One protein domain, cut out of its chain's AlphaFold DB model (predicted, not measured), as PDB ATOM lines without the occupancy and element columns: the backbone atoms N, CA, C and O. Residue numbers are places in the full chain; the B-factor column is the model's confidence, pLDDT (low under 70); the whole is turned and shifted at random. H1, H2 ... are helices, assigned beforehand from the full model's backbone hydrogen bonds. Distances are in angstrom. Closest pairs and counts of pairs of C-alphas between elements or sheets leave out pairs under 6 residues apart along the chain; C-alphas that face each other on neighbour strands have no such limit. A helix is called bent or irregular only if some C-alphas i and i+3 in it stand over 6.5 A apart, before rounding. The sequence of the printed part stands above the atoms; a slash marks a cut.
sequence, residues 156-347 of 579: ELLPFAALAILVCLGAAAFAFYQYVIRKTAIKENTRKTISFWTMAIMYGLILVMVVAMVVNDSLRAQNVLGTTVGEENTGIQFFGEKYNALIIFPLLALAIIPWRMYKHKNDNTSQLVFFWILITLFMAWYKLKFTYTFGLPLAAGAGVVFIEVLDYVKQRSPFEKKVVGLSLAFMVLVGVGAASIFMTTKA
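AT A GLANCE: This is residues 156 to 347 of the 579 residues of an uncharacterized protein of Candidatus Daviesbacteria bacterium GW2011_GWA2_42_7 (UniProt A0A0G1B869). A flat slab of long helices runs back and forth along one axis: the hairpin H1 and H2 lies along one side, H5, H6 and H7 pack as the core, and H8 lies along the other side, meeting H7 near its own first residues. Short H3 and H4 lie at one end. The printed part has 192 residues, with eight named helices, H1 to H8 in order, and no named strand: all helix. It is only just compact, close to loose, with a radius of gyration of the C-alphas of 19.3 A and spans of 57 by 51 by 25 A.

HOW THE PARTS SIT: Start with H1, residues 156 to 183, and H2, residues 188 to 215, a hairpin at a shallow tilt of 11 degrees; their closest C-alphas, Phe 160 and Met 209, are 6.7 A apart. H3, residues 217 to 220, only just touches H2, only at the corner, with C-alphas Met 213 and Leu 219 closest at 6.2 A; H4, residues 224 to 228, touches no helix. H5, residues 236 to 263, has a kink of 115 degrees near residue 243 and touches H2 with residues 258 to 262 alone, C-alphas Lys 192 and Tyr 262 being closest at 6.3 A. H6, residues 268 to 286, touches H5, with C-alphas Ile 236 and Trp 285 closest at 4.6 A. H7, residues 288 to 313, forms a hairpin with H6, C-alphas Ala 284 and Phe 290 being closest at 4.5 A, and touches H5 at a steep tilt of 45 degrees, C-alphas Phe 249 and Ala 302 being closest at 4.9 A. H8, residues 318 to 345, only just touches H7, with 3 pairs of C-alphas within 8 A, Val 313 and Lys 321 closest at 6.1 A. H2, H5, H6, H7 and H8 form an up and down bundle, each running against the one before. Every O i to N i+4 pair is within hydrogen-bond range in H2, H4, H6 and H8, but 23 of 24 in H1, 13 of 24 in H5 and 18 of 22 in H7; H3 is too short for one.

IN THESE COORDINATES: Find C-alpha 156 at (15.865, 21.859, -14.958); H1 runs 42.6 A from there, H2 40.6 A, H5 32.6 A, H6 27.3 A, H7 36.4 A and H8 40.6 A, to C-alpha 345 at (-13.098, -4.032, -19.226). H1 and H5 are irregular: C-alphas 156 and 159 are 7.1 A apart, and 242 and 245 are 9.7 A apart.

THE WHOLE: The C-alphas farthest apart, Ala 185 and Ala 347, are 58.6 A apart. The printed part has no cut, and no link is long. Look for pLDDT under 70 at residues 156 to 230 and 265 to 266.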
ATOM      1  N   GLU A 156      15.234  22.692 -13.924       48.38
ATOM      2  CA  GLU A 156      15.865  21.859 -14.958       48.38
ATOM      3  C   GLU A 156      15.073  21.802 -16.278       48.38
ATOM      4  O   GLU A 156      15.611  21.398 -17.309       48.38
ATOM      5  N   LEU A 157      13.803  22.215 -16.267       45.31
ATOM      6  CA  LEU A 157      12.866  22.102 -17.378       45.31
ATOM      7  C   LEU A 157      12.611  23.405 -18.155       45.31
ATOM      8  O   LEU A 157      12.096  23.369 -19.278       45.31
ATOM      9  N   LEU A 158      13.014  24.555 -17.604       54.09
ATOM     10  CA  LEU A 158      12.968  25.855 -18.287       54.09
ATOM     11  C   LEU A 158      13.607  25.854 -19.696       54.09
ATOM     12  O   LEU A 158      13.020  26.449 -20.606       54.09
ATOM     13  N   PRO A 159      14.754  25.179 -19.932       51.38
ATOM     14  CA  PRO A 159      15.361  25.105 -21.261       51.38
ATOM     15  C   PRO A 159      14.445  24.442 -22.299       51.38
ATOM     16  O   PRO A 159      14.452  24.823 -23.469       51.38
ATOM     17  N   PHE A 160      13.616  23.482 -21.880       53.00
ATOM     18  CA  PHE A 160      12.708  22.753 -22.768       53.00
ATOM     19  C   PHE A 160      11.424  23.526 -23.046       53.00
ATOM     20  O   PHE A 160      10.935  23.496 -24.174       53.00
ATOM     21  N   ALA A 161      10.913  24.278 -22.067       53.22
ATOM     22  CA  ALA A 161       9.820  25.222 -22.291       53.22
ATOM     23  C   ALA A 161      10.234  26.319 -23.289       53.22
ATOM     24  O   ALA A 161       9.496  26.618 -24.229       53.22
ATOM     25  N   ALA A 162      11.453  26.850 -23.153       54.44
ATOM     26  CA  ALA A 162      12.030  27.781 -24.119       54.44
ATOM     27  C   ALA A 162      12.189  27.139 -25.510       54.44
ATOM     28  O   ALA A 162      11.835  27.755 -26.515       54.44
ATOM     29  N   LEU A 163      12.638  25.880 -25.580       52.44
ATOM     30  CA  LEU A 163      12.735  25.128 -26.834       52.44
ATOM     31  C   LEU A 163      11.361  24.901 -27.487       52.44
ATOM     32  O   LEU A 163      11.233  25.052 -28.698       52.44
ATOM     33  N   ALA A 164      10.319  24.596 -26.711       51.75
ATOM     34  CA  ALA A 164       8.953  24.428 -27.211       51.75
ATOM     35  C   ALA A 164       8.376  25.738 -27.754       51.75
ATOM     36  O   ALA A 164       7.800  25.752 -28.842       51.75
ATOM     37  N   ILE A 165       8.613  26.853 -27.061       58.53
ATOM     38  CA  ILE A 165       8.259  28.190 -27.546       58.53
ATOM     39  C   ILE A 165       9.001  28.496 -28.852       58.53
ATOM     40  O   ILE A 165       8.378  28.954 -29.807       58.53
ATOM     41  N   LEU A 166      10.296  28.182 -28.948       54.31
ATOM     42  CA  LEU A 166      11.076  28.349 -30.180       54.31
ATOM     43  C   LEU A 166      10.547  27.478 -31.329       54.31
ATOM     44  O   LEU A 166      10.497  27.945 -32.466       54.31
ATOM     45  N   VAL A 167      10.098  26.251 -31.054       53.47
ATOM     46  CA  VAL A 167       9.456  25.374 -32.046       53.47
ATOM     47  C   VAL A 167       8.114  25.951 -32.504       53.47
ATOM     48  O   VAL A 167       7.857  25.990 -33.707       53.47
ATOM     49  N   CYS A 168       7.277  26.451 -31.591       51.78
ATOM     50  CA  CYS A 168       5.999  27.089 -31.923       51.78
ATOM     51  C   CYS A 168       6.186  28.389 -32.718       51.78
ATOM     52  O   CYS A 168       5.499  28.604 -33.716       51.78
ATOM     53  N   LEU A 169       7.145  29.231 -32.325       54.72
ATOM     54  CA  LEU A 169       7.516  30.441 -33.061       54.72
ATOM     55  C   LEU A 169       8.102  30.095 -34.433       54.72
ATOM     56  O   LEU A 169       7.766  30.746 -35.417       54.72
ATOM     57  N   GLY A 170       8.901  29.030 -34.525       58.41
ATOM     58  CA  GLY A 170       9.394  28.480 -35.786       58.41
ATOM     59  C   GLY A 170       8.267  27.978 -36.692       58.41
ATOM     60  O   GLY A 170       8.269  28.268 -37.886       58.41
ATOM     61  N   ALA A 171       7.261  27.301 -36.130       52.28
ATOM     62  CA  ALA A 171       6.074  26.833 -36.848       52.28
ATOM     63  C   ALA A 171       5.221  28.000 -37.371       52.28
ATOM     64  O   ALA A 171       4.798  27.999 -38.529       52.28
ATOM     65  N   ALA A 172       5.002  29.021 -36.538       51.94
ATOM     66  CA  ALA A 172       4.260  30.225 -36.902       51.94
ATOM     67  C   ALA A 172       5.006  31.046 -37.965       51.94
ATOM     68  O   ALA A 172       4.413  31.462 -38.964       51.94
ATOM     69  N   ALA A 173       6.323  31.209 -37.806       54.12
ATOM     70  CA  ALA A 173       7.187  31.831 -38.800       54.12
ATOM     71  C   ALA A 173       7.185  31.040 -40.114       54.12
ATOM     72  O   ALA A 173       7.144  31.647 -41.179       54.12
ATOM     73  N   PHE A 174       7.152  29.705 -40.065       57.16
ATOM     74  CA  PHE A 174       7.033  28.848 -41.244       57.16
ATOM     75  C   PHE A 174       5.687  29.012 -41.952       57.16
ATOM     76  O   PHE A 174       5.663  29.170 -43.171       57.16
ATOM     77  N   ALA A 175       4.574  29.035 -41.219       53.03
ATOM     78  CA  ALA A 175       3.247  29.265 -41.789       53.03
ATOM     79  C   ALA A 175       3.154  30.648 -42.461       53.03
ATOM     80  O   ALA A 175       2.693  30.767 -43.600       53.03
ATOM     81  N   PHE A 176       3.673  31.683 -41.795       50.88
ATOM     82  CA  PHE A 176       3.768  33.037 -42.337       50.88
ATOM     83  C   PHE A 176       4.689  33.102 -43.565       50.88
ATOM     84  O   PHE A 176       4.365  33.714 -44.582       50.88
ATOM     85  N   TYR A 177       5.817  32.407 -43.520       60.50
ATOM     86  CA  TYR A 177       6.775  32.340 -44.611       60.50
ATOM     87  C   TYR A 177       6.236  31.577 -45.830       60.50
ATOM     88  O   TYR A 177       6.406  32.043 -46.953       60.50
ATOM     89  N   GLN A 178       5.508  30.473 -45.643       55.12
ATOM     90  CA  GLN A 178       4.792  29.773 -46.717       55.12
ATOM     91  C   GLN A 178       3.736  30.674 -47.367       55.12
ATOM     92  O   GLN A 178       3.598  30.689 -48.593       55.12
ATOM     93  N   TYR A 179       3.031  31.475 -46.566       56.28
ATOM     94  CA  TYR A 179       2.095  32.482 -47.061       56.28
ATOM     95  C   TYR A 179       2.795  33.559 -47.916       56.28
ATOM     96  O   TYR A 179       2.339  33.864 -49.022       56.28
ATOM     97  N   VAL A 180       3.948  34.074 -47.477       55.47
ATOM     98  CA  VAL A 180       4.748  35.070 -48.220       55.47
ATOM     99  C   VAL A 180       5.371  34.480 -49.492       55.47
ATOM    100  O   VAL A 180       5.327  35.100 -50.560       55.47
ATOM    101  N   ILE A 181       5.901  33.256 -49.426       56.12
ATOM    102  CA  ILE A 181       6.469  32.538 -50.574       56.12
ATOM    103  C   ILE A 181       5.411  32.226 -51.629       56.12
ATOM    104  O   ILE A 181       5.714  32.252 -52.822       56.12
ATOM    105  N   ARG A 182       4.166  31.947 -51.226       54.28
ATOM    106  CA  ARG A 182       3.050  31.763 -52.164       54.28
ATOM    107  C   ARG A 182       2.761  33.016 -52.984       54.28
ATOM    108  O   ARG A 182       2.437  32.874 -54.159       54.28
ATOM    109  N   LYS A 183       2.920  34.207 -52.397       57.22
ATOM    110  CA  LYS A 183       2.706  35.499 -53.071       57.22
ATOM    111  C   LYS A 183       3.921  36.030 -53.840       57.22
ATOM    112  O   LYS A 183       3.784  37.008 -54.566       57.22
ATOM    113  N   THR A 184       5.094  35.410 -53.718       56.28
ATOM    114  CA  THR A 184       6.320  35.841 -54.411       56.28
ATOM    115  C   THR A 184       6.699  34.892 -55.552       56.28
ATOM    116  O   THR A 184       6.538  33.672 -55.464       56.28
ATOM    117  N   ALA A 185       7.220  35.455 -56.648       57.22
ATOM    118  CA  ALA A 185       7.618  34.739 -57.865       57.22
ATOM    119  C   ALA A 185       8.952  33.976 -57.692       57.22
ATOM    120  O   ALA A 185       9.952  34.257 -58.351       57.22
ATOM    121  N   ILE A 186       8.991  33.026 -56.756       63.84
ATOM    122  CA  ILE A 186      10.151  32.160 -56.499       63.84
ATOM    123  C   ILE A 186      10.069  30.915 -57.397       63.84
ATOM    124  O   ILE A 186       8.998  30.330 -57.558       63.84
ATOM    125  N   LYS A 187      11.209  30.484 -57.961       66.69
ATOM    126  CA  LYS A 187      11.301  29.267 -58.791       66.69
ATOM    127  C   LYS A 187      10.841  28.024 -58.016       66.69
ATOM    128  O   LYS A 187      11.205  27.825 -56.858       66.69
ATOM    129  N   GLU A 188      10.087  27.155 -58.689       57.81
ATOM    130  CA  GLU A 188       9.416  25.988 -58.092       57.81
ATOM    131  C   GLU A 188      10.371  25.054 -57.335       57.81
ATOM    132  O   GLU A 188      10.061  24.622 -56.224       57.81
ATOM    133  N   ASN A 189      11.548  24.777 -57.903       62.16
ATOM    134  CA  ASN A 189      12.516  23.874 -57.281       62.16
ATOM    135  C   ASN A 189      13.018  24.433 -55.939       62.16
ATOM    136  O   ASN A 189      13.083  23.726 -54.940       62.16
ATOM    137  N   THR A 190      13.250  25.747 -55.884       60.25
ATOM    138  CA  THR A 190      13.659  26.461 -54.672       60.25
ATOM    139  C   THR A 190      12.574  26.407 -53.591       60.25
ATOM    140  O   THR A 190      12.892  26.188 -52.428       60.25
ATOM    141  N   ARG A 191      11.285  26.509 -53.956       57.97
ATOM    142  CA  ARG A 191      10.153  26.394 -53.011       57.97
ATOM    143  C   ARG A 191      10.052  24.996 -52.374       57.97
ATOM    144  O   ARG A 191       9.787  24.896 -51.173       57.97
ATOM    145  N   LYS A 192      10.284  23.929 -53.150       59.28
ATOM    146  CA  LYS A 192      10.295  22.537 -52.652       59.28
ATOM    147  C   LYS A 192      11.460  22.291 -51.697       59.28
ATOM    148  O   LYS A 192      11.242  21.806 -50.591       59.28
ATOM    149  N   THR A 193      12.670  22.691 -52.094       60.69
ATOM    150  CA  THR A 193      13.881  22.564 -51.269       60.69
ATOM    151  C   THR A 193      13.723  23.284 -49.934       60.69
ATOM    152  O   THR A 193      14.007  22.714 -48.888       60.69
ATOM    153  N   ILE A 194      13.205  24.511 -49.957       58.41
ATOM    154  CA  ILE A 194      12.969  25.303 -48.752       58.41
ATOM    155  C   ILE A 194      11.966  24.618 -47.810       58.41
ATOM    156  O   ILE A 194      12.268  24.440 -46.635       58.41
ATOM    157  N   SER A 195      10.805  24.189 -48.320       56.69
ATOM    158  CA  SER A 195       9.763  23.547 -47.497       56.69
ATOM    159  C   SER A 195      10.266  22.266 -46.825       56.69
ATOM    160  O   SER A 195       9.978  22.028 -45.654       56.69
ATOM    161  N   PHE A 196      11.052  21.474 -47.560       63.09
ATOM    162  CA  PHE A 196      11.693  20.265 -47.053       63.09
ATOM    163  C   PHE A 196      12.677  20.568 -45.913       63.09
ATOM    164  O   PHE A 196      12.562  19.986 -44.837       63.09
ATOM    165  N   TRP A 197      13.609  21.507 -46.110       63.94
ATOM    166  CA  TRP A 197      14.614  21.828 -45.091       63.94
ATOM    167  C   TRP A 197      14.009  22.450 -43.837       63.94
ATOM    168  O   TRP A 197      14.471  22.156 -42.738       63.94
ATOM    169  N   THR A 198      12.956  23.261 -43.959       59.25
ATOM    170  CA  THR A 198      12.285  23.790 -42.768       59.25
ATOM    171  C   THR A 198      11.607  22.683 -41.966       59.25
ATOM    172  O   THR A 198      11.748  22.656 -40.747       59.25
ATOM    173  N   MET A 199      10.954  21.721 -42.629       59.69
ATOM    174  CA  MET A 199      10.435  20.533 -41.947       59.69
ATOM    175  C   MET A 199      11.545  19.710 -41.293       59.69
ATOM    176  O   MET A 199      11.386  19.304 -40.148       59.69
ATOM    177  N   ALA A 200      12.675  19.508 -41.973       63.59
ATOM    178  CA  ALA A 200      13.814  18.782 -41.414       63.59
ATOM    179  C   ALA A 200      14.384  19.473 -40.160       63.59
ATOM    180  O   ALA A 200      14.691  18.803 -39.178       63.59
ATOM    181  N   ILE A 201      14.467  20.808 -40.157       62.19
ATOM    182  CA  ILE A 201      14.906  21.596 -38.995       62.19
ATOM    183  C   ILE A 201      13.901  21.478 -37.846       62.19
ATOM    184  O   ILE A 201      14.301  21.235 -36.711       62.19
ATOM    185  N   MET A 202      12.601  21.605 -38.122       57.44
ATOM    186  CA  MET A 202      11.561  21.453 -37.098       57.44
ATOM    187  C   MET A 202      11.537  20.042 -36.511       57.44
ATOM    188  O   MET A 202      11.443  19.882 -35.297       57.44
ATOM    189  N   TYR A 203      11.683  19.029 -37.362       62.41
ATOM    190  CA  TYR A 203      11.817  17.639 -36.947       62.41
ATOM    191  C   TYR A 203      13.054  17.446 -36.066       62.41
ATOM    192  O   TYR A 203      12.943  16.863 -34.993       62.41
ATOM    193  N   GLY A 204      14.203  18.009 -36.454       64.81
ATOM    194  CA  GLY A 204      15.436  17.978 -35.666       64.81
ATOM    195  C   GLY A 204      15.300  18.645 -34.296       64.81
ATOM    196  O   GLY A 204      15.704  18.060 -33.296       64.81
ATOM    197  N   LEU A 205      14.674  19.823 -34.217       57.97
ATOM    198  CA  LEU A 205      14.422  20.519 -32.946       57.97
ATOM    199  C   LEU A 205      13.531  19.701 -32.003       57.97
ATOM    200  O   LEU A 205      13.755  19.677 -30.794       57.97
ATOM    201  N   ILE A 206      12.543  19.001 -32.556       56.75
ATOM    202  CA  ILE A 206      11.631  18.162 -31.779       56.75
ATOM    203  C   ILE A 206      12.304  16.848 -31.375       56.75
ATOM    204  O   ILE A 206      12.120  16.400 -30.251       56.75
ATOM    205  N   LEU A 207      13.159  16.273 -32.222       61.03
ATOM    206  CA  LEU A 207      14.000  15.127 -31.865       61.03
ATOM    207  C   LEU A 207      14.955  15.467 -30.721       61.03
ATOM    208  O   LEU A 207      15.081  14.684 -29.787       61.03
ATOM    209  N   VAL A 208      15.572  16.650 -30.755       62.50
ATOM    210  CA  VAL A 208      16.398  17.159 -29.651       62.50
ATOM    211  C   VAL A 208      15.568  17.299 -28.375       62.50
ATOM    212  O   VAL A 208      16.031  16.900 -27.312       62.50
ATOM    213  N   MET A 209      14.330  17.791 -28.471       57.81
ATOM    214  CA  MET A 209      13.418  17.878 -27.328       57.81
ATOM    215  C   MET A 209      13.064  16.496 -26.761       57.81
ATOM    216  O   MET A 209      13.162  16.293 -25.554       57.81
ATOM    217  N   VAL A 210      12.712  15.531 -27.618       56.69
ATOM    218  CA  VAL A 210      12.402  14.149 -27.217       56.69
ATOM    219  C   VAL A 210      13.621  13.489 -26.577       56.69
ATOM    220  O   VAL A 210      13.502  12.929 -25.493       56.69
ATOM    221  N   VAL A 211      14.805  13.585 -27.192       61.19
ATOM    222  CA  VAL A 211      16.050  13.024 -26.645       61.19
ATOM    223  C   VAL A 211      16.378  13.655 -25.299       61.19
ATOM    224  O   VAL A 211      16.670  12.937 -24.349       61.19
ATOM    225  N   ALA A 212      16.274  14.975 -25.176       55.16
ATOM    226  CA  ALA A 212      16.564  15.637 -23.916       55.16
ATOM    227  C   ALA A 212      15.560  15.275 -22.806       55.16
ATOM    228  O   ALA A 212      15.952  15.177 -21.646       55.16
ATOM    229  N   MET A 213      14.302  14.983 -23.153       52.56
ATOM    230  CA  MET A 213      13.315  14.450 -22.209       52.56
ATOM    231  C   MET A 213      13.535  12.983 -21.847       52.56
ATOM    232  O   MET A 213      13.296  12.579 -20.713       52.56
ATOM    233  N   VAL A 214      14.001  12.176 -22.798       54.47
ATOM    234  CA  VAL A 214      14.355  10.777 -22.556       54.47
ATOM    235  C   VAL A 214      15.594  10.690 -21.668       54.47
ATOM    236  O   VAL A 214      15.661   9.783 -20.854       54.47
ATOM    237  N   VAL A 215      16.557  11.597 -21.799       56.56
ATOM    238  CA  VAL A 215      17.823  11.534 -21.050       56.56
ATOM    239  C   VAL A 215      17.715  12.161 -19.655       56.56
ATOM    240  O   VAL A 215      18.497  11.814 -18.777       56.56
ATOM    241  N   ASN A 216      16.761  13.066 -19.424       55.88
ATOM    242  CA  ASN A 216      16.657  13.772 -18.151       55.88
ATOM    243  C   ASN A 216      15.705  13.063 -17.166       55.88
ATOM    244  O   ASN A 216      14.485  13.103 -17.316       55.88
ATOM    245  N   ASP A 217      16.265  12.459 -16.118       53.97
ATOM    246  CA  ASP A 217      15.501  11.731 -15.097       53.97
ATOM    247  C   ASP A 217      14.576  12.631 -14.260       53.97
ATOM    248  O   ASP A 217      13.505  12.181 -13.861       53.97
ATOM    249  N   SER A 218      14.898  13.920 -14.074       51.75
ATOM    250  CA  SER A 218      14.014  14.885 -13.376       51.75
ATOM    251  C   SER A 218      12.674  15.099 -14.093       51.75
ATOM    252  O   SER A 218      11.669  15.456 -13.489       51.75
ATOM    253  N   LEU A 219      12.657  14.834 -15.399       47.81
ATOM    254  CA  LEU A 219      11.506  14.947 -16.285       47.81
ATOM    255  C   LEU A 219      10.649  13.679 -16.330       47.81
ATOM    256  O   LEU A 219       9.461  13.737 -16.652       47.81
ATOM    257  N   ARG A 220      11.270  12.536 -16.023       50.50
ATOM    258  CA  ARG A 220      10.610  11.243 -15.831       50.50
ATOM    259  C   ARG A 220      10.109  11.062 -14.406       50.50
ATOM    260  O   ARG A 220       9.204  10.257 -14.196       50.50
ATOM    261  N   ALA A 221      10.717  11.766 -13.450       47.44
ATOM    262  CA  ALA A 221      10.391  11.666 -12.042       47.44
ATOM    263  C   ALA A 221       8.889  11.893 -11.847       47.44
ATOM    264  O   ALA A 221       8.336  12.944 -12.182       47.44
ATOM    265  N   GLN A 222       8.216  10.867 -11.327       51.06
ATOM    266  CA  GLN A 222       6.850  10.995 -10.860       51.06
ATOM    267  C   GLN A 222       6.875  11.952  -9.669       51.06
ATOM    268  O   GLN A 222       7.178  11.559  -8.545       51.06
ATOM    269  N   ASN A 223       6.572  13.226  -9.915       53.31
ATOM    270  CA  ASN A 223       6.196  14.126  -8.834       53.31
ATOM    271  C   ASN A 223       5.015  13.500  -8.085       53.31
ATOM    272  O   ASN A 223       4.226  12.762  -8.674       53.31
ATOM    273  N   VAL A 224       4.858  13.825  -6.807       52.44
ATOM    274  CA  VAL A 224       3.796  13.280  -5.948       52.44
ATOM    275  C   VAL A 224       2.392  13.430  -6.566       52.44
ATOM    276  O   VAL A 224       1.518  12.590  -6.389       52.44
ATOM    277  N   LEU A 225       2.184  14.458  -7.390       55.44
ATOM    278  CA  LEU A 225       0.972  14.627  -8.198       55.44
ATOM    279  C   LEU A 225       0.744  13.496  -9.217       55.44
ATOM    280  O   LEU A 225      -0.384  13.076  -9.407       55.44
ATOM    281  N   GLY A 226       1.790  12.975  -9.860       53.66
ATOM    282  CA  GLY A 226       1.695  11.860 -10.809       53.66
ATOM    283  C   GLY A 226       1.495  10.489 -10.153       53.66
ATOM    284  O   GLY A 226       1.036   9.570 -10.829       53.66
ATOM    285  N   THR A 227       1.816  10.342  -8.859       56.75
ATOM    286  CA  THR A 227       1.509   9.131  -8.076       56.75
ATOM    287  C   THR A 227       0.117   9.177  -7.446       56.75
ATOM    288  O   THR A 227      -0.476   8.125  -7.219       56.75
ATOM    289  N   THR A 228      -0.418  10.373  -7.182       57.78
ATOM    290  CA  THR A 228      -1.717  10.573  -6.513       57.78
ATOM    291  C   THR A 228      -2.868  10.865  -7.476       57.78
ATOM    292  O   THR A 228      -4.000  10.477  -7.200       57.78
ATOM    293  N   VAL A 229      -2.595  11.502  -8.621       67.00
ATOM    294  CA  VAL A 229      -3.582  11.843  -9.656       67.00
ATOM    295  C   VAL A 229      -3.248  11.077 -10.932       67.00
ATOM    296  O   VAL A 229      -2.270  11.371 -11.624       67.00
ATOM    297  N   GLY A 230      -4.068  10.077 -11.261       69.12
ATOM    298  CA  GLY A 230      -3.804   9.154 -12.368       69.12
ATOM    299  C   GLY A 230      -3.647   9.852 -13.724       69.12
ATOM    300  O   GLY A 230      -2.783   9.481 -14.520       69.12
ATOM    301  N   GLU A 231      -4.423  10.908 -13.979       73.25
ATOM    302  CA  GLU A 231      -4.380  11.706 -15.209       73.25
ATOM    303  C   GLU A 231      -3.050  12.437 -15.427       73.25
ATOM    304  O   GLU A 231      -2.686  12.740 -16.572       73.25
ATOM    305  N   GLU A 232      -2.340  12.730 -14.335       77.06
ATOM    306  CA  GLU A 232      -1.067  13.447 -14.334       77.06
ATOM    307  C   GLU A 232       0.138  12.528 -14.549       77.06
ATOM    308  O   GLU A 232       1.266  13.015 -14.696       77.06
ATOM    309  N   ASN A 233      -0.092  11.219 -14.612       76.56
ATOM    310  CA  ASN A 233       0.943  10.239 -14.882       76.56
ATOM    311  C   ASN A 233       1.440  10.340 -16.338       76.56
ATOM    312  O   ASN A 233       0.755  10.867 -17.224       76.56
ATOM    313  N   THR A 234       2.646   9.831 -16.605       80.31
ATOM    314  CA  THR A 234       3.210   9.838 -17.965       80.31
ATOM    315  C   THR A 234       2.343   8.981 -18.884       80.31
ATOM    316  O   THR A 234       1.933   7.881 -18.518       80.31
ATOM    317  N   GLY A 235       2.006   9.473 -20.075       81.75
ATOM    318  CA  GLY A 235       1.077   8.744 -20.935       81.75
ATOM    319  C   GLY A 235       1.741   7.623 -21.731       81.75
ATOM    320  O   GLY A 235       1.069   6.640 -22.043       81.75
ATOM    321  N   ILE A 236       3.055   7.703 -21.993       79.44
ATOM    322  CA  ILE A 236       3.794   6.692 -22.773       79.44
ATOM    323  C   ILE A 236       3.653   5.266 -22.222       79.44
ATOM    324  O   ILE A 236       3.493   4.329 -23.003       79.44
ATOM    325  N   GLN A 237       3.628   5.089 -20.898       81.62
ATOM    326  CA  GLN A 237       3.477   3.764 -20.278       81.62
ATOM    327  C   GLN A 237       2.128   3.095 -20.611       81.62
ATOM    328  O   GLN A 237       2.012   1.876 -20.557       81.62
ATOM    329  N   PHE A 238       1.124   3.880 -21.016       83.69
ATOM    330  CA  PHE A 238      -0.212   3.404 -21.374       83.69
ATOM    331  C   PHE A 238      -0.421   3.261 -22.888       83.69
ATOM    332  O   PHE A 238      -1.510   2.884 -23.319       83.69
ATOM    333  N   PHE A 239       0.579   3.553 -23.729       84.56
ATOM    334  CA  PHE A 239       0.406   3.509 -25.189       84.56
ATOM    335  C   PHE A 239       0.085   2.101 -25.696       84.56
ATOM    336  O   PHE A 239      -0.745   1.956 -26.593       84.56
ATOM    337  N   GLY A 240       0.698   1.071 -25.104       78.62
ATOM    338  CA  GLY A 240       0.410  -0.323 -25.447       78.62
ATOM    339  C   GLY A 240      -1.047  -0.697 -25.170       78.62
ATOM    340  O   GLY A 240      -1.712  -1.241 -26.046       78.62
ATOM    341  N   GLU A 241      -1.562  -0.331 -23.995       78.69
ATOM    342  CA  GLU A 241      -2.954  -0.585 -23.603       78.69
ATOM    343  C   GLU A 241      -3.951   0.229 -24.443       78.69
ATOM    344  O   GLU A 241      -4.971  -0.301 -24.877       78.69
ATOM    345  N   LYS A 242      -3.659   1.512 -24.699       80.25
ATOM    346  CA  LYS A 242      -4.594   2.433 -25.366       80.25
ATOM    347  C   LYS A 242      -4.609   2.328 -26.888       80.25
ATOM    348  O   LYS A 242      -5.664   2.505 -27.489       80.25
ATOM    349  N   TYR A 243      -3.459   2.097 -27.518       80.81
ATOM    350  CA  TYR A 243      -3.325   2.137 -28.981       80.81
ATOM    351  C   TYR A 243      -2.871   0.815 -29.588       80.81
ATOM    352  O   TYR A 243      -3.067   0.610 -30.789       80.81
ATOM    353  N   ASN A 244      -2.276  -0.082 -28.797       78.00
ATOM    354  CA  ASN A 244      -1.742  -1.354 -29.281       78.00
ATOM    355  C   ASN A 244      -0.824  -1.128 -30.510       78.00
ATOM    356  O   ASN A 244      -0.110  -0.125 -30.590       78.00
ATOM    357  N   ALA A 245      -0.861  -2.015 -31.505       76.94
ATOM    358  CA  ALA A 245      -0.092  -1.905 -32.738       76.94
ATOM    359  C   ALA A 245      -0.430  -0.657 -33.578       76.94
ATOM    360  O   ALA A 245       0.368  -0.272 -34.431       76.94
ATOM    361  N   LEU A 246      -1.570   0.010 -33.349       80.88
ATOM    362  CA  LEU A 246      -1.983   1.180 -34.135       80.88
ATOM    363  C   LEU A 246      -1.097   2.406 -33.887       80.88
ATOM    364  O   LEU A 246      -1.083   3.316 -34.716       80.88
ATOM    365  N   ILE A 247      -0.307   2.414 -32.807       84.75
ATOM    366  CA  ILE A 247       0.683   3.466 -32.534       84.75
ATOM    367  C   ILE A 247       1.721   3.614 -33.658       84.75
ATOM    368  O   ILE A 247       2.339   4.667 -33.802       84.75
ATOM    369  N   ILE A 248       1.889   2.589 -34.500       82.38
ATOM    370  CA  ILE A 248       2.804   2.639 -35.641       82.38
ATOM    371  C   ILE A 248       2.372   3.666 -36.695       82.38
ATOM    372  O   ILE A 248       3.219   4.283 -37.334       82.38
ATOM    373  N   PHE A 249       1.069   3.897 -36.868       87.12
ATOM    374  CA  PHE A 249       0.542   4.787 -37.902       87.12
ATOM    375  C   PHE A 249       0.966   6.248 -37.748       87.12
ATOM    376  O   PHE A 249       1.440   6.809 -38.733       87.12
ATOM    377  N   PRO A 250       0.851   6.892 -36.574       88.94
ATOM    378  CA  PRO A 250       1.335   8.256 -36.405       88.94
ATOM    379  C   PRO A 250       2.853   8.352 -36.611       88.94
ATOM    380  O   PRO A 250       3.310   9.318 -37.217       88.94
ATOM    381  N   LEU A 251       3.635   7.341 -36.215       86.69
ATOM    382  CA  LEU A 251       5.084   7.316 -36.461       86.69
ATOM    383  C   LEU A 251       5.409   7.215 -37.960       86.69
ATOM    384  O   LEU A 251       6.229   7.975 -38.477       86.69
ATOM    385  N   LEU A 252       4.722   6.325 -38.680       86.44
ATOM    386  CA  LEU A 252       4.842   6.199 -40.132       86.44
ATOM    387  C   LEU A 252       4.375   7.469 -40.846       86.44
ATOM    388  O   LEU A 252       5.031   7.914 -41.781       86.44
ATOM    389  N   ALA A 253       3.284   8.086 -40.395       90.62
ATOM    390  CA  ALA A 253       2.778   9.333 -40.952       90.62
ATOM    391  C   ALA A 253       3.798  10.468 -40.795       90.62
ATOM    392  O   ALA A 253       4.050  11.188 -41.759       90.62
ATOM    393  N   LEU A 254       4.448  10.591 -39.633       87.31
ATOM    394  CA  LEU A 254       5.517  11.573 -39.418       87.31
ATOM    395  C   LEU A 254       6.711  11.362 -40.365       87.31
ATOM    396  O   LEU A 254       7.328  12.340 -40.778       87.31
ATOM    397  N   ALA A 255       7.007  10.121 -40.762       85.88
ATOM    398  CA  ALA A 255       8.050   9.825 -41.747       85.88
ATOM    399  C   ALA A 255       7.593  10.045 -43.205       85.88
ATOM    400  O   ALA A 255       8.345  10.559 -44.033       85.88
ATOM    401  N   ILE A 256       6.353   9.670 -43.528       87.38
ATOM    402  CA  ILE A 256       5.802   9.665 -44.891       87.38
ATOM    403  C   ILE A 256       5.354  11.062 -45.333       87.38
ATOM    404  O   ILE A 256       5.547  11.425 -46.495       87.38
ATOM    405  N   ILE A 257       4.781  11.870 -44.437       86.94
ATOM    406  CA  ILE A 257       4.248  13.196 -44.775       86.94
ATOM    407  C   ILE A 257       5.316  14.128 -45.377       86.94
ATOM    408  O   ILE A 257       5.031  14.719 -46.424       86.94
ATOM    409  N   PRO A 258       6.541  14.251 -44.824       83.25
ATOM    410  CA  PRO A 258       7.592  15.056 -45.448       83.25
ATOM    411  C   PRO A 258       7.881  14.649 -46.901       83.25
ATOM    412  O   PRO A 258       8.045  15.509 -47.771       83.25
ATOM    413  N   TRP A 259       7.883  13.344 -47.192       82.50
ATOM    414  CA  TRP A 259       8.068  12.825 -48.550       82.50
ATOM    415  C   TRP A 259       6.854  13.098 -49.452       82.50
ATOM    416  O   TRP A 259       7.009  13.572 -50.581       82.50
ATOM    417  N   ARG A 260       5.636  12.885 -48.948       84.94
ATOM    418  CA  ARG A 260       4.389  13.203 -49.658       84.94
ATOM    419  C   ARG A 260       4.335  14.678 -50.048       84.94
ATOM    420  O   ARG A 260       4.019  15.005 -51.188       84.94
ATOM    421  N   MET A 261       4.721  15.571 -49.142       79.00
ATOM    422  CA  MET A 261       4.788  17.010 -49.397       79.00
ATOM    423  C   MET A 261       5.851  17.400 -50.430       79.00
ATOM    424  O   MET A 261       5.690  18.404 -51.124       79.00
ATOM    425  N   TYR A 262       6.931  16.626 -50.556       78.44
ATOM    426  CA  TYR A 262       7.905  16.813 -51.631       78.44
ATOM    427  C   TYR A 262       7.315  16.438 -53.005       78.44
ATOM    428  O   TYR A 262       7.555  17.132 -53.999       78.44
ATOM    429  N   LYS A 263       6.511  15.367 -53.057       81.56
ATOM    430  CA  LYS A 263       5.886  14.837 -54.279       81.56
ATOM    431  C   LYS A 263       4.657  15.641 -54.732       81.56
ATOM    432  O   LYS A 263       4.506  15.900 -55.926       81.56
ATOM    433  N   HIS A 264       3.793  16.050 -53.807       77.50
ATOM    434  CA  HIS A 264       2.497  16.668 -54.095       77.50
ATOM    435  C   HIS A 264       2.519  18.193 -53.895       77.50
ATOM    436  O   HIS A 264       2.959  18.709 -52.870       77.50
ATOM    437  N   LYS A 265       2.030  18.951 -54.889       64.44
ATOM    438  CA  LYS A 265       1.973  20.424 -54.830       64.44
ATOM    439  C   LYS A 265       0.869  20.886 -53.867       64.44
ATOM    440  O   LYS A 265      -0.253  20.409 -53.959       64.44
ATOM    441  N   ASN A 266       1.166  21.888 -53.032       67.69
ATOM    442  CA  ASN A 266       0.197  22.585 -52.166       67.69
ATOM    443  C   ASN A 266      -0.601  21.690 -51.190       67.69
ATOM    444  O   ASN A 266      -1.714  22.058 -50.814       67.69
ATOM    445  N   ASP A 267      -0.039  20.565 -50.738       74.75
ATOM    446  CA  ASP A 267      -0.686  19.683 -49.755       74.75
ATOM    447  C   ASP A 267      -0.631  20.273 -48.328       74.75
ATOM    448  O   ASP A 267       0.161  19.873 -47.473       74.75
ATOM    449  N   ASN A 268      -1.475  21.279 -48.092       75.62
ATOM    450  CA  ASN A 268      -1.645  21.925 -46.790       75.62
ATOM    451  C   ASN A 268      -2.290  20.999 -45.755       75.62
ATOM    452  O   ASN A 268      -2.083  21.175 -44.558       75.62
ATOM    453  N   THR A 269      -3.081  20.028 -46.206       81.94
ATOM    454  CA  THR A 269      -3.759  19.083 -45.320       81.94
ATOM    455  C   THR A 269      -2.736  18.184 -44.642       81.94
ATOM    456  O   THR A 269      -2.748  18.072 -43.420       81.94
ATOM    457  N   SER A 270      -1.785  17.628 -45.397       83.56
ATOM    458  CA  SER A 270      -0.696  16.834 -44.818       83.56
ATOM    459  C   SER A 270       0.172  17.657 -43.861       83.56
ATOM    460  O   SER A 270       0.561  17.152 -42.813       83.56
ATOM    461  N   GLN A 271       0.409  18.944 -44.148       76.62
ATOM    462  CA  GLN A 271       1.104  19.850 -43.220       76.62
ATOM    463  C   GLN A 271       0.366  19.992 -41.884       76.62
ATOM    464  O   GLN A 271       0.983  19.893 -40.824       76.62
ATOM    465  N   LEU A 272      -0.951  20.205 -41.928       83.12
ATOM    466  CA  LEU A 272      -1.778  20.312 -40.728       83.12
ATOM    467  C   LEU A 272      -1.772  18.999 -39.936       83.12
ATOM    468  O   LEU A 272      -1.558  19.018 -38.728       83.12
ATOM    469  N   VAL A 273      -1.954  17.867 -40.622       88.81
ATOM    470  CA  VAL A 273      -1.947  16.531 -40.008       88.81
ATOM    471  C   VAL A 273      -0.594  16.232 -39.360       88.81
ATOM    472  O   VAL A 273      -0.565  15.720 -38.246       88.81
ATOM    473  N   PHE A 274       0.519  16.613 -39.994       85.25
ATOM    474  CA  PHE A 274       1.859  16.452 -39.427       85.25
ATOM    475  C   PHE A 274       1.995  17.161 -38.081       85.25
ATOM    476  O   PHE A 274       2.362  16.532 -37.092       85.25
ATOM    477  N   PHE A 275       1.662  18.455 -38.020       82.06
ATOM    478  CA  PHE A 275       1.758  19.208 -36.768       82.06
ATOM    479  C   PHE A 275       0.754  18.735 -35.727       82.06
ATOM    480  O   PHE A 275       1.088  18.681 -34.545       82.06
ATOM    481  N   TRP A 276      -0.447  18.348 -36.152       88.31
ATOM    482  CA  TRP A 276      -1.454  17.819 -35.249       88.31
ATOM    483  C   TRP A 276      -0.984  16.525 -34.581       88.31
ATOM    484  O   TRP A 276      -1.008  16.452 -33.353       88.31
ATOM    485  N   ILE A 277      -0.477  15.557 -35.357       90.50
ATOM    486  CA  ILE A 277       0.126  14.319 -34.836       90.50
ATOM    487  C   ILE A 277       1.286  14.647 -33.909       90.50
ATOM    488  O   ILE A 277       1.338  14.136 -32.802       90.50
ATOM    489  N   LEU A 278       2.200  15.511 -34.336       81.44
ATOM    490  CA  LEU A 278       3.435  15.774 -33.610       81.44
ATOM    491  C   LEU A 278       3.193  16.416 -32.239       81.44
ATOM    492  O   LEU A 278       3.737  15.960 -31.236       81.44
ATOM    493  N   ILE A 279       2.346  17.448 -32.192       80.31
ATOM    494  CA  ILE A 279       2.018  18.172 -30.958       80.31
ATOM    495  C   ILE A 279       1.253  17.261 -29.997       80.31
ATOM    496  O   ILE A 279       1.585  17.179 -28.817       80.31
ATOM    497  N   THR A 280       0.241  16.551 -30.489       88.00
ATOM    498  CA  THR A 280      -0.586  15.699 -29.625       88.00
ATOM    499  C   THR A 280       0.127  14.422 -29.197       88.00
ATOM    500  O   THR A 280      -0.085  13.990 -28.071       88.00
ATOM    501  N   LEU A 281       1.013  13.857 -30.026       86.06
ATOM    502  CA  LEU A 281       1.898  12.754 -29.643       86.06
ATOM    503  C   LEU A 281       2.785  13.178 -28.476       86.06
ATOM    504  O   LEU A 281       2.891  12.448 -27.497       86.06
ATOM    505  N   PHE A 282       3.378  14.370 -28.556       79.06
ATOM    506  CA  PHE A 282       4.174  14.928 -27.466       79.06
ATOM    507  C   PHE A 282       3.338  15.116 -26.193       79.06
ATOM    508  O   PHE A 282       3.728  14.661 -25.119       79.06
ATOM    509  N   MET A 283       2.155  15.727 -26.309       81.69
ATOM    510  CA  MET A 283       1.250  15.912 -25.174       81.69
ATOM    511  C   MET A 283       0.855  14.570 -24.543       81.69
ATOM    512  O   MET A 283       0.927  14.426 -23.325       81.69
ATOM    513  N   ALA A 284       0.475  13.582 -25.354       87.00
ATOM    514  CA  ALA A 284       0.086  12.250 -24.901       87.00
ATOM    515  C   ALA A 284       1.254  11.444 -24.339       87.00
ATOM    516  O   ALA A 284       1.044  10.638 -23.443       87.00
ATOM    517  N   TRP A 285       2.476  11.647 -24.828       81.25
ATOM    518  CA  TRP A 285       3.668  11.072 -24.211       81.25
ATOM    519  C   TRP A 285       3.829  11.635 -22.800       81.25
ATOM    520  O   TRP A 285       3.985  10.877 -21.841       81.25
ATOM    521  N   TYR A 286       3.743  12.962 -22.674       75.75
ATOM    522  CA  TYR A 286       3.992  13.675 -21.427       75.75
ATOM    523  C   TYR A 286       2.917  13.422 -20.363       75.75
ATOM    524  O   TYR A 286       3.263  13.184 -19.208       75.75
ATOM    525  N   LYS A 287       1.626  13.431 -20.729       80.12
ATOM    526  CA  LYS A 287       0.515  13.224 -19.783       80.12
ATOM    527  C   LYS A 287      -0.553  12.286 -20.315       80.12
ATOM    528  O   LYS A 287      -1.032  12.431 -21.444       80.12
ATOM    529  N   LEU A 288      -1.013  11.400 -19.435       83.88
ATOM    530  CA  LEU A 288      -2.055  10.423 -19.719       83.88
ATOM    531  C   LEU A 288      -3.343  11.076 -20.231       83.88
ATOM    532  O   LEU A 288      -3.904  10.600 -21.216       83.88
ATOM    533  N   LYS A 289      -3.799  12.187 -19.643       85.62
ATOM    534  CA  LYS A 289      -5.040  12.861 -20.078       85.62
ATOM    535  C   LYS A 289      -5.055  13.277 -21.551       85.62
ATOM    536  O   LYS A 289      -6.108  13.283 -22.183       85.62
ATOM    537  N   PHE A 290      -3.893  13.567 -22.135       89.25
ATOM    538  CA  PHE A 290      -3.800  13.969 -23.540       89.25
ATOM    539  C   PHE A 290      -3.814  12.789 -24.516       89.25
ATOM    540  O   PHE A 290      -3.907  13.004 -25.724       89.25
ATOM    541  N   THR A 291      -3.794  11.549 -24.017       89.38
ATOM    542  CA  THR A 291      -3.962  10.355 -24.856       89.38
ATOM    543  C   THR A 291      -5.298  10.362 -25.601       89.38
ATOM    544  O   THR A 291      -5.352  10.045 -26.785       89.38
ATOM    545  N   TYR A 292      -6.371  10.843 -24.968       87.88
ATOM    546  CA  TYR A 292      -7.655  10.998 -25.650       87.88
ATOM    547  C   TYR A 292      -7.543  11.923 -26.874       87.88
ATOM    548  O   TYR A 292      -7.925  11.552 -27.983       87.88
ATOM    549  N   THR A 293      -6.927  13.094 -26.698       89.81
ATOM    550  CA  THR A 293      -6.724  14.070 -27.778       89.81
ATOM    551  C   THR A 293      -5.811  13.540 -28.885       89.81
ATOM    552  O   THR A 293      -6.015  13.890 -30.044       89.81
ATOM    553  N   PHE A 294      -4.829  12.695 -28.558       91.94
ATOM    554  CA  PHE A 294      -3.930  12.062 -29.531       91.94
ATOM    555  C   PHE A 294      -4.591  10.941 -30.352       91.94
ATOM    556  O   PHE A 294      -4.187  10.695 -31.490       91.94
ATOM    557  N   GLY A 295      -5.664  10.322 -29.849       89.56
ATOM    558  CA  GLY A 295      -6.430   9.326 -30.605       89.56
ATOM    559  C   GLY A 295      -7.003   9.856 -31.931       89.56
ATOM    560  O   GLY A 295      -7.053   9.129 -32.920       89.56
ATOM    561  N   LEU A 296      -7.371  11.141 -31.993       90.19
ATOM    562  CA  LEU A 296      -7.904  11.777 -33.206       90.19
ATOM    563  C   LEU A 296      -6.857  11.918 -34.340       90.19
ATOM    564  O   LEU A 296      -7.102  11.432 -35.448       90.19
ATOM    565  N   PRO A 297      -5.676  12.529 -34.116       91.44
ATOM    566  CA  PRO A 297      -4.627  12.597 -35.128       91.44
ATOM    567  C   PRO A 297      -4.022  11.235 -35.465       91.44
ATOM    568  O   PRO A 297      -3.516  11.077 -36.573       91.44
ATOM    569  N   LEU A 298      -4.095  10.243 -34.571       89.75
ATOM    570  CA  LEU A 298      -3.728   8.863 -34.901       89.75
ATOM    571  C   LEU A 298      -4.558   8.346 -36.086       89.75
ATOM    572  O   LEU A 298      -3.985   7.803 -37.031       89.75
ATOM    573  N   ALA A 299      -5.875   8.576 -36.086       89.06
ATOM    574  CA  ALA A 299      -6.747   8.199 -37.201       89.06
ATOM    575  C   ALA A 299      -6.408   8.970 -38.489       89.06
ATOM    576  O   ALA A 299      -6.347   8.382 -39.572       89.06
ATOM    577  N   ALA A 300      -6.118  10.271 -38.382       91.69
ATOM    578  CA  ALA A 300      -5.689  11.078 -39.526       91.69
ATOM    579  C   ALA A 300      -4.351  10.587 -40.110       91.69
ATOM    580  O   ALA A 300      -4.212  10.453 -41.327       91.69
ATOM    581  N   GLY A 301      -3.384  10.262 -39.248       91.62
ATOM    582  CA  GLY A 301      -2.100   9.679 -39.631       91.62
ATOM    583  C   GLY A 301      -2.266   8.327 -40.312       91.62
ATOM    584  O   GLY A 301      -1.697   8.113 -41.382       91.62
ATOM    585  N   ALA A 302      -3.112   7.455 -39.760       89.94
ATOM    586  CA  ALA A 302      -3.463   6.186 -40.387       89.94
ATOM    587  C   ALA A 302      -4.044   6.396 -41.792       89.94
ATOM    588  O   ALA A 302      -3.610   5.724 -42.722       89.94
ATOM    589  N   GLY A 303      -4.932   7.376 -41.979       90.12
ATOM    590  CA  GLY A 303      -5.480   7.729 -43.291       90.12
ATOM    591  C   GLY A 303      -4.412   8.142 -44.310       90.12
ATOM    592  O   GLY A 303      -4.433   7.670 -45.447       90.12
ATOM    593  N   VAL A 304      -3.439   8.969 -43.909       90.31
ATOM    594  CA  VAL A 304      -2.326   9.365 -44.791       90.31
ATOM    595  C   VAL A 304      -1.475   8.157 -45.178       90.31
ATOM    596  O   VAL A 304      -1.209   7.953 -46.363       90.31
ATOM    597  N   VAL A 305      -1.085   7.335 -44.199       89.75
ATOM    598  CA  VAL A 305      -0.303   6.113 -44.439       89.75
ATOM    599  C   VAL A 305      -1.063   5.175 -45.374       89.75
ATOM    600  O   VAL A 305      -0.487   4.654 -46.325       89.75
ATOM    601  N   PHE A 306      -2.364   5.002 -45.151       87.81
ATOM    602  CA  PHE A 306      -3.215   4.125 -45.945       87.81
ATOM    603  C   PHE A 306      -3.289   4.568 -47.407       87.81
ATOM    604  O   PHE A 306      -3.123   3.742 -48.299       87.81
ATOM    605  N   ILE A 307      -3.482   5.865 -47.668       87.56
ATOM    606  CA  ILE A 307      -3.518   6.402 -49.036       87.56
ATOM    607  C   ILE A 307      -2.191   6.144 -49.756       87.56
ATOM    608  O   ILE A 307      -2.203   5.706 -50.903       87.56
ATOM    609  N   GLU A 308      -1.057   6.365 -49.092       87.62
ATOM    610  CA  GLU A 308       0.258   6.139 -49.705       87.62
ATOM    611  C   GLU A 308       0.535   4.658 -49.966       87.62
ATOM    612  O   GLU A 308       1.040   4.296 -51.032       87.62
ATOM    613  N   VAL A 309       0.142   3.778 -49.039       84.81
ATOM    614  CA  VAL A 309       0.214   2.326 -49.242       84.81
ATOM    615  C   VAL A 309      -0.672   1.910 -50.415       84.81
ATOM    616  O   VAL A 309      -0.218   1.162 -51.280       84.81
ATOM    617  N   LEU A 310      -1.906   2.413 -50.508       84.50
ATOM    618  CA  LEU A 310      -2.797   2.115 -51.629       84.50
ATOM    619  C   LEU A 310      -2.229   2.608 -52.962       84.50
ATOM    620  O   LEU A 310      -2.259   1.867 -53.945       84.50
ATOM    621  N   ASP A 311      -1.691   3.826 -53.014       85.81
ATOM    622  CA  ASP A 311      -1.084   4.378 -54.226       85.81
ATOM    623  C   ASP A 311       0.149   3.581 -54.669       85.81
ATOM    624  O   ASP A 311       0.328   3.341 -55.866       85.81
ATOM    625  N   TYR A 312       0.950   3.097 -53.718       83.38
ATOM    626  CA  TYR A 312       2.061   2.185 -53.985       83.38
ATOM    627  C   TYR A 312       1.581   0.817 -54.499       83.38
ATOM    628  O   TYR A 312       2.132   0.273 -55.458       83.38
ATOM    629  N   VAL A 313       0.524   0.267 -53.899       85.75
ATOM    630  CA  VAL A 313      -0.023  -1.062 -54.209       85.75
ATOM    631  C   VAL A 313      -0.810  -1.091 -55.523       85.75
ATOM    632  O   VAL A 313      -0.876  -2.135 -56.174       85.75
ATOM    633  N   LYS A 314      -1.351   0.039 -55.998       85.62
ATOM    634  CA  LYS A 314      -2.026   0.129 -57.312       85.62
ATOM    635  C   LYS A 314      -1.168  -0.412 -58.460       85.62
ATOM    636  O   LYS A 314      -1.715  -1.043 -59.366       85.62
ATOM    637  N   GLN A 315       0.150  -0.226 -58.387       85.50
ATOM    638  CA  GLN A 315       1.124  -0.627 -59.413       85.50
ATOM    639  C   GLN A 315       1.672  -2.056 -59.223       85.50
ATOM    640  O   GLN A 315       2.531  -2.492 -59.981       85.50
ATOM    641  N   ARG A 316       1.190  -2.783 -58.207       86.44
ATOM    642  CA  ARG A 316       1.661  -4.121 -57.828       86.44
ATOM    643  C   ARG A 316       0.827  -5.239 -58.454       86.44
ATOM    644  O   ARG A 316      -0.270  -5.007 -58.978       86.44
ATOM    645  N   SER A 317       1.356  -6.460 -58.394       89.94
ATOM    646  CA  SER A 317       0.689  -7.660 -58.903       89.94
ATOM    647  C   SER A 317      -0.648  -7.925 -58.180       89.94
ATOM    648  O   SER A 317      -0.841  -7.497 -57.037       89.94
ATOM    649  N   PRO A 318      -1.599  -8.654 -58.801       89.19
ATOM    650  CA  PRO A 318      -2.864  -9.016 -58.154       89.19
ATOM    651  C   PRO A 318      -2.687  -9.783 -56.836       89.19
ATOM    652  O   PRO A 318      -3.508  -9.645 -55.932       89.19
ATOM    653  N   PHE A 319      -1.617 -10.574 -56.720       82.75
ATOM    654  CA  PHE A 319      -1.280 -11.294 -55.495       82.75
ATOM    655  C   PHE A 319      -0.884 -10.330 -54.367       82.75
ATOM    656  O   PHE A 319      -1.496 -10.360 -53.303       82.75
ATOM    657  N   GLU A 320       0.053  -9.411 -54.619       79.81
ATOM    658  CA  GLU A 320       0.483  -8.400 -53.637       79.81
ATOM    659  C   GLU A 320      -0.687  -7.516 -53.173       79.81
ATOM    660  O   GLU A 320      -0.810  -7.227 -51.984       79.81
ATOM    661  N   LYS A 321      -1.598  -7.147 -54.084       83.12
ATOM    662  CA  LYS A 321      -2.829  -6.405 -53.750       83.12
ATOM    663  C   LYS A 321      -3.704  -7.156 -52.747       83.12
ATOM    664  O   LYS A 321      -4.188  -6.549 -51.794       83.12
ATOM    665  N   LYS A 322      -3.896  -8.466 -52.946       81.25
ATOM    666  CA  LYS A 322      -4.671  -9.318 -52.029       81.25
ATOM    667  C   LYS A 322      -3.989  -9.447 -50.672       81.25
ATOM    668  O   LYS A 322      -4.671  -9.328 -49.661       81.25
ATOM    669  N   VAL A 323      -2.669  -9.642 -50.649       80.31
ATOM    670  CA  VAL A 323      -1.897  -9.748 -49.400       80.31
ATOM    671  C   VAL A 323      -2.008  -8.457 -48.592       80.31
ATOM    672  O   VAL A 323      -2.420  -8.506 -47.438       80.31
ATOM    673  N   VAL A 324      -1.738  -7.299 -49.203       79.44
ATOM    674  CA  VAL A 324      -1.832  -6.011 -48.499       79.44
ATOM    675  C   VAL A 324      -3.267  -5.718 -48.064       79.44
ATOM    676  O   VAL A 324      -3.483  -5.305 -46.928       79.44
ATOM    677  N   GLY A 325      -4.259  -5.978 -48.920       79.75
ATOM    678  CA  GLY A 325      -5.670  -5.831 -48.561       79.75
ATOM    679  C   GLY A 325      -6.065  -6.690 -47.357       79.75
ATOM    680  O   GLY A 325      -6.724  -6.194 -46.446       79.75
ATOM    681  N   LEU A 326      -5.611  -7.947 -47.309       78.75
ATOM    682  CA  LEU A 326      -5.858  -8.854 -46.189       78.75
ATOM    683  C   LEU A 326      -5.159  -8.382 -44.908       78.75
ATOM    684  O   LEU A 326      -5.780  -8.387 -43.849       78.75
ATOM    685  N   SER A 327      -3.904  -7.929 -44.991       76.75
ATOM    686  CA  SER A 327      -3.174  -7.380 -43.840       76.75
ATOM    687  C   SER A 327      -3.863  -6.141 -43.268       76.75
ATOM    688  O   SER A 327      -4.022  -6.030 -42.055       76.75
ATOM    689  N   LEU A 328      -4.320  -5.232 -44.130       76.50
ATOM    690  CA  LEU A 328      -5.040  -4.029 -43.720       76.50
ATOM    691  C   LEU A 328      -6.402  -4.368 -43.097       76.50
ATOM    692  O   LEU A 328      -6.739  -3.826 -42.046       76.50
ATOM    693  N   ALA A 329      -7.152  -5.302 -43.690       77.50
ATOM    694  CA  ALA A 329      -8.412  -5.787 -43.126       77.50
ATOM    695  C   ALA A 329      -8.201  -6.442 -41.751       77.50
ATOM    696  O   ALA A 329      -8.938  -6.155 -40.809       77.50
ATOM    697  N   PHE A 330      -7.159  -7.262 -41.610       76.94
ATOM    698  CA  PHE A 330      -6.790  -7.874 -40.337       76.94
ATOM    699  C   PHE A 330      -6.427  -6.825 -39.277       76.94
ATOM    700  O   PHE A 330      -6.918  -6.904 -38.155       76.94
ATOM    701  N   MET A 331      -5.643  -5.797 -39.623       74.19
ATOM    702  CA  MET A 331      -5.314  -4.705 -38.694       74.19
ATOM    703  C   MET A 331      -6.555  -3.942 -38.216       74.19
ATOM    704  O   MET A 331      -6.651  -3.619 -37.033       74.19
ATOM    705  N   VAL A 332      -7.520  -3.677 -39.106       76.75
ATOM    706  CA  VAL A 332      -8.795  -3.042 -38.734       76.75
ATOM    707  C   VAL A 332      -9.586  -3.936 -37.779       76.75
ATOM    708  O   VAL A 332     -10.053  -3.456 -36.748       76.75
ATOM    709  N   LEU A 333      -9.687  -5.236 -38.072       76.19
ATOM    710  CA  LEU A 333     -10.371  -6.203 -37.207       76.19
ATOM    711  C   LEU A 333      -9.737  -6.280 -35.811       76.19
ATOM    712  O   LEU A 333     -10.456  -6.248 -34.813       76.19
ATOM    713  N   VAL A 334      -8.402  -6.311 -35.723       75.75
ATOM    714  CA  VAL A 334      -7.673  -6.283 -34.441       75.75
ATOM    715  C   VAL A 334      -7.940  -4.981 -33.683       75.75
ATOM    716  O   VAL A 334      -8.158  -5.020 -32.474       75.75
ATOM    717  N   GLY A 335      -7.976  -3.839 -34.375       74.69
ATOM    718  CA  GLY A 335      -8.310  -2.547 -33.772       74.69
ATOM    719  C   GLY A 335      -9.719  -2.515 -33.171       74.69
ATOM    720  O   GLY A 335      -9.889  -2.101 -32.025       74.69
ATOM    721  N   VAL A 336     -10.722  -3.011 -33.904       78.88
ATOM    722  CA  VAL A 336     -12.113  -3.117 -33.423       78.88
ATOM    723  C   VAL A 336     -12.217  -4.076 -32.233       78.88
ATOM    724  O   VAL A 336     -12.884  -3.762 -31.243       78.88
ATOM    725  N   GLY A 337     -11.530  -5.219 -32.296       76.75
ATOM    726  CA  GLY A 337     -11.470  -6.178 -31.194       76.75
ATOM    727  C   GLY A 337     -10.862  -5.568 -29.930       76.75
ATOM    728  O   GLY A 337     -11.461  -5.647 -28.858       76.75
ATOM    729  N   ALA A 338      -9.723  -4.883 -30.060       72.81
ATOM    730  CA  ALA A 338      -9.058  -4.211 -28.947       72.81
ATOM    731  C   ALA A 338      -9.939  -3.119 -28.318       72.81
ATOM    732  O   ALA A 338     -10.072  -3.074 -27.096       72.81
ATOM    733  N   ALA A 339     -10.593  -2.284 -29.133       73.25
ATOM    734  CA  ALA A 339     -11.508  -1.253 -28.642       73.25
ATOM    735  C   ALA A 339     -12.712  -1.850 -27.890       73.25
ATOM    736  O   ALA A 339     -13.097  -1.347 -26.836       73.25
ATOM    737  N   SER A 340     -13.272  -2.954 -28.393       80.06
ATOM    738  CA  SER A 340     -14.404  -3.644 -27.755       80.06
ATOM    739  C   SER A 340     -14.021  -4.225 -26.388       80.06
ATOM    740  O   SER A 340     -14.762  -4.077 -25.414       80.06
ATOM    741  N   ILE A 341     -12.834  -4.832 -26.285       78.75
ATOM    742  CA  ILE A 341     -12.289  -5.326 -25.010       78.75
ATOM    743  C   ILE A 341     -12.032  -4.158 -24.052       78.75
ATOM    744  O   ILE A 341     -12.405  -4.226 -22.885       78.75
ATOM    745  N   PHE A 342     -11.439  -3.062 -24.530       77.69
ATOM    746  CA  PHE A 342     -11.172  -1.889 -23.700       77.69
ATOM    747  C   PHE A 342     -12.461  -1.320 -23.087       77.69
ATOM    748  O   PHE A 342     -12.532  -1.127 -21.876       77.69
ATOM    749  N   MET A 343     -13.507  -1.124 -23.894       77.81
ATOM    750  CA  MET A 343     -14.786  -0.581 -23.418       77.81
ATOM    751  C   MET A 343     -15.483  -1.491 -22.402       77.81
ATOM    752  O   MET A 343     -16.074  -1.001 -21.445       77.81
ATOM    753  N   THR A 344     -15.410  -2.810 -22.588       79.25
ATOM    754  CA  THR A 344     -16.059  -3.779 -21.687       79.25
ATOM    755  C   THR A 344     -15.285  -4.001 -20.389       79.25
ATOM    756  O   THR A 344     -15.891  -4.300 -19.364       79.25
ATOM    757  N   THR A 345     -13.962  -3.823 -20.402       79.12
ATOM    758  CA  THR A 345     -13.098  -4.032 -19.226       79.12
ATOM    759  C   THR A 345     -12.859  -2.768 -18.398       79.12
ATOM    760  O   THR A 345     -12.396  -2.866 -17.264       79.12
ATOM    761  N   LYS A 346     -13.175  -1.582 -18.934       79.06
ATOM    762  CA  LYS A 346     -12.976  -0.278 -18.276       79.06
ATOM    763  C   LYS A 346     -14.300   0.442 -18.025       79.06
ATOM    764  O   LYS A 346     -14.440   1.626 -18.331       79.06
ATOM    765  N   ALA A 347     -15.279  -0.282 -17.483       79.69
ATOM    766  CA  ALA A 347     -16.532   0.319 -17.041       79.69
ATOM    767  C   ALA A 347     -16.267   1.422 -15.989       79.69
ATOM    768  O   ALA A 347     -15.331   1.292 -15.194       79.69
TER     769      ALA A 347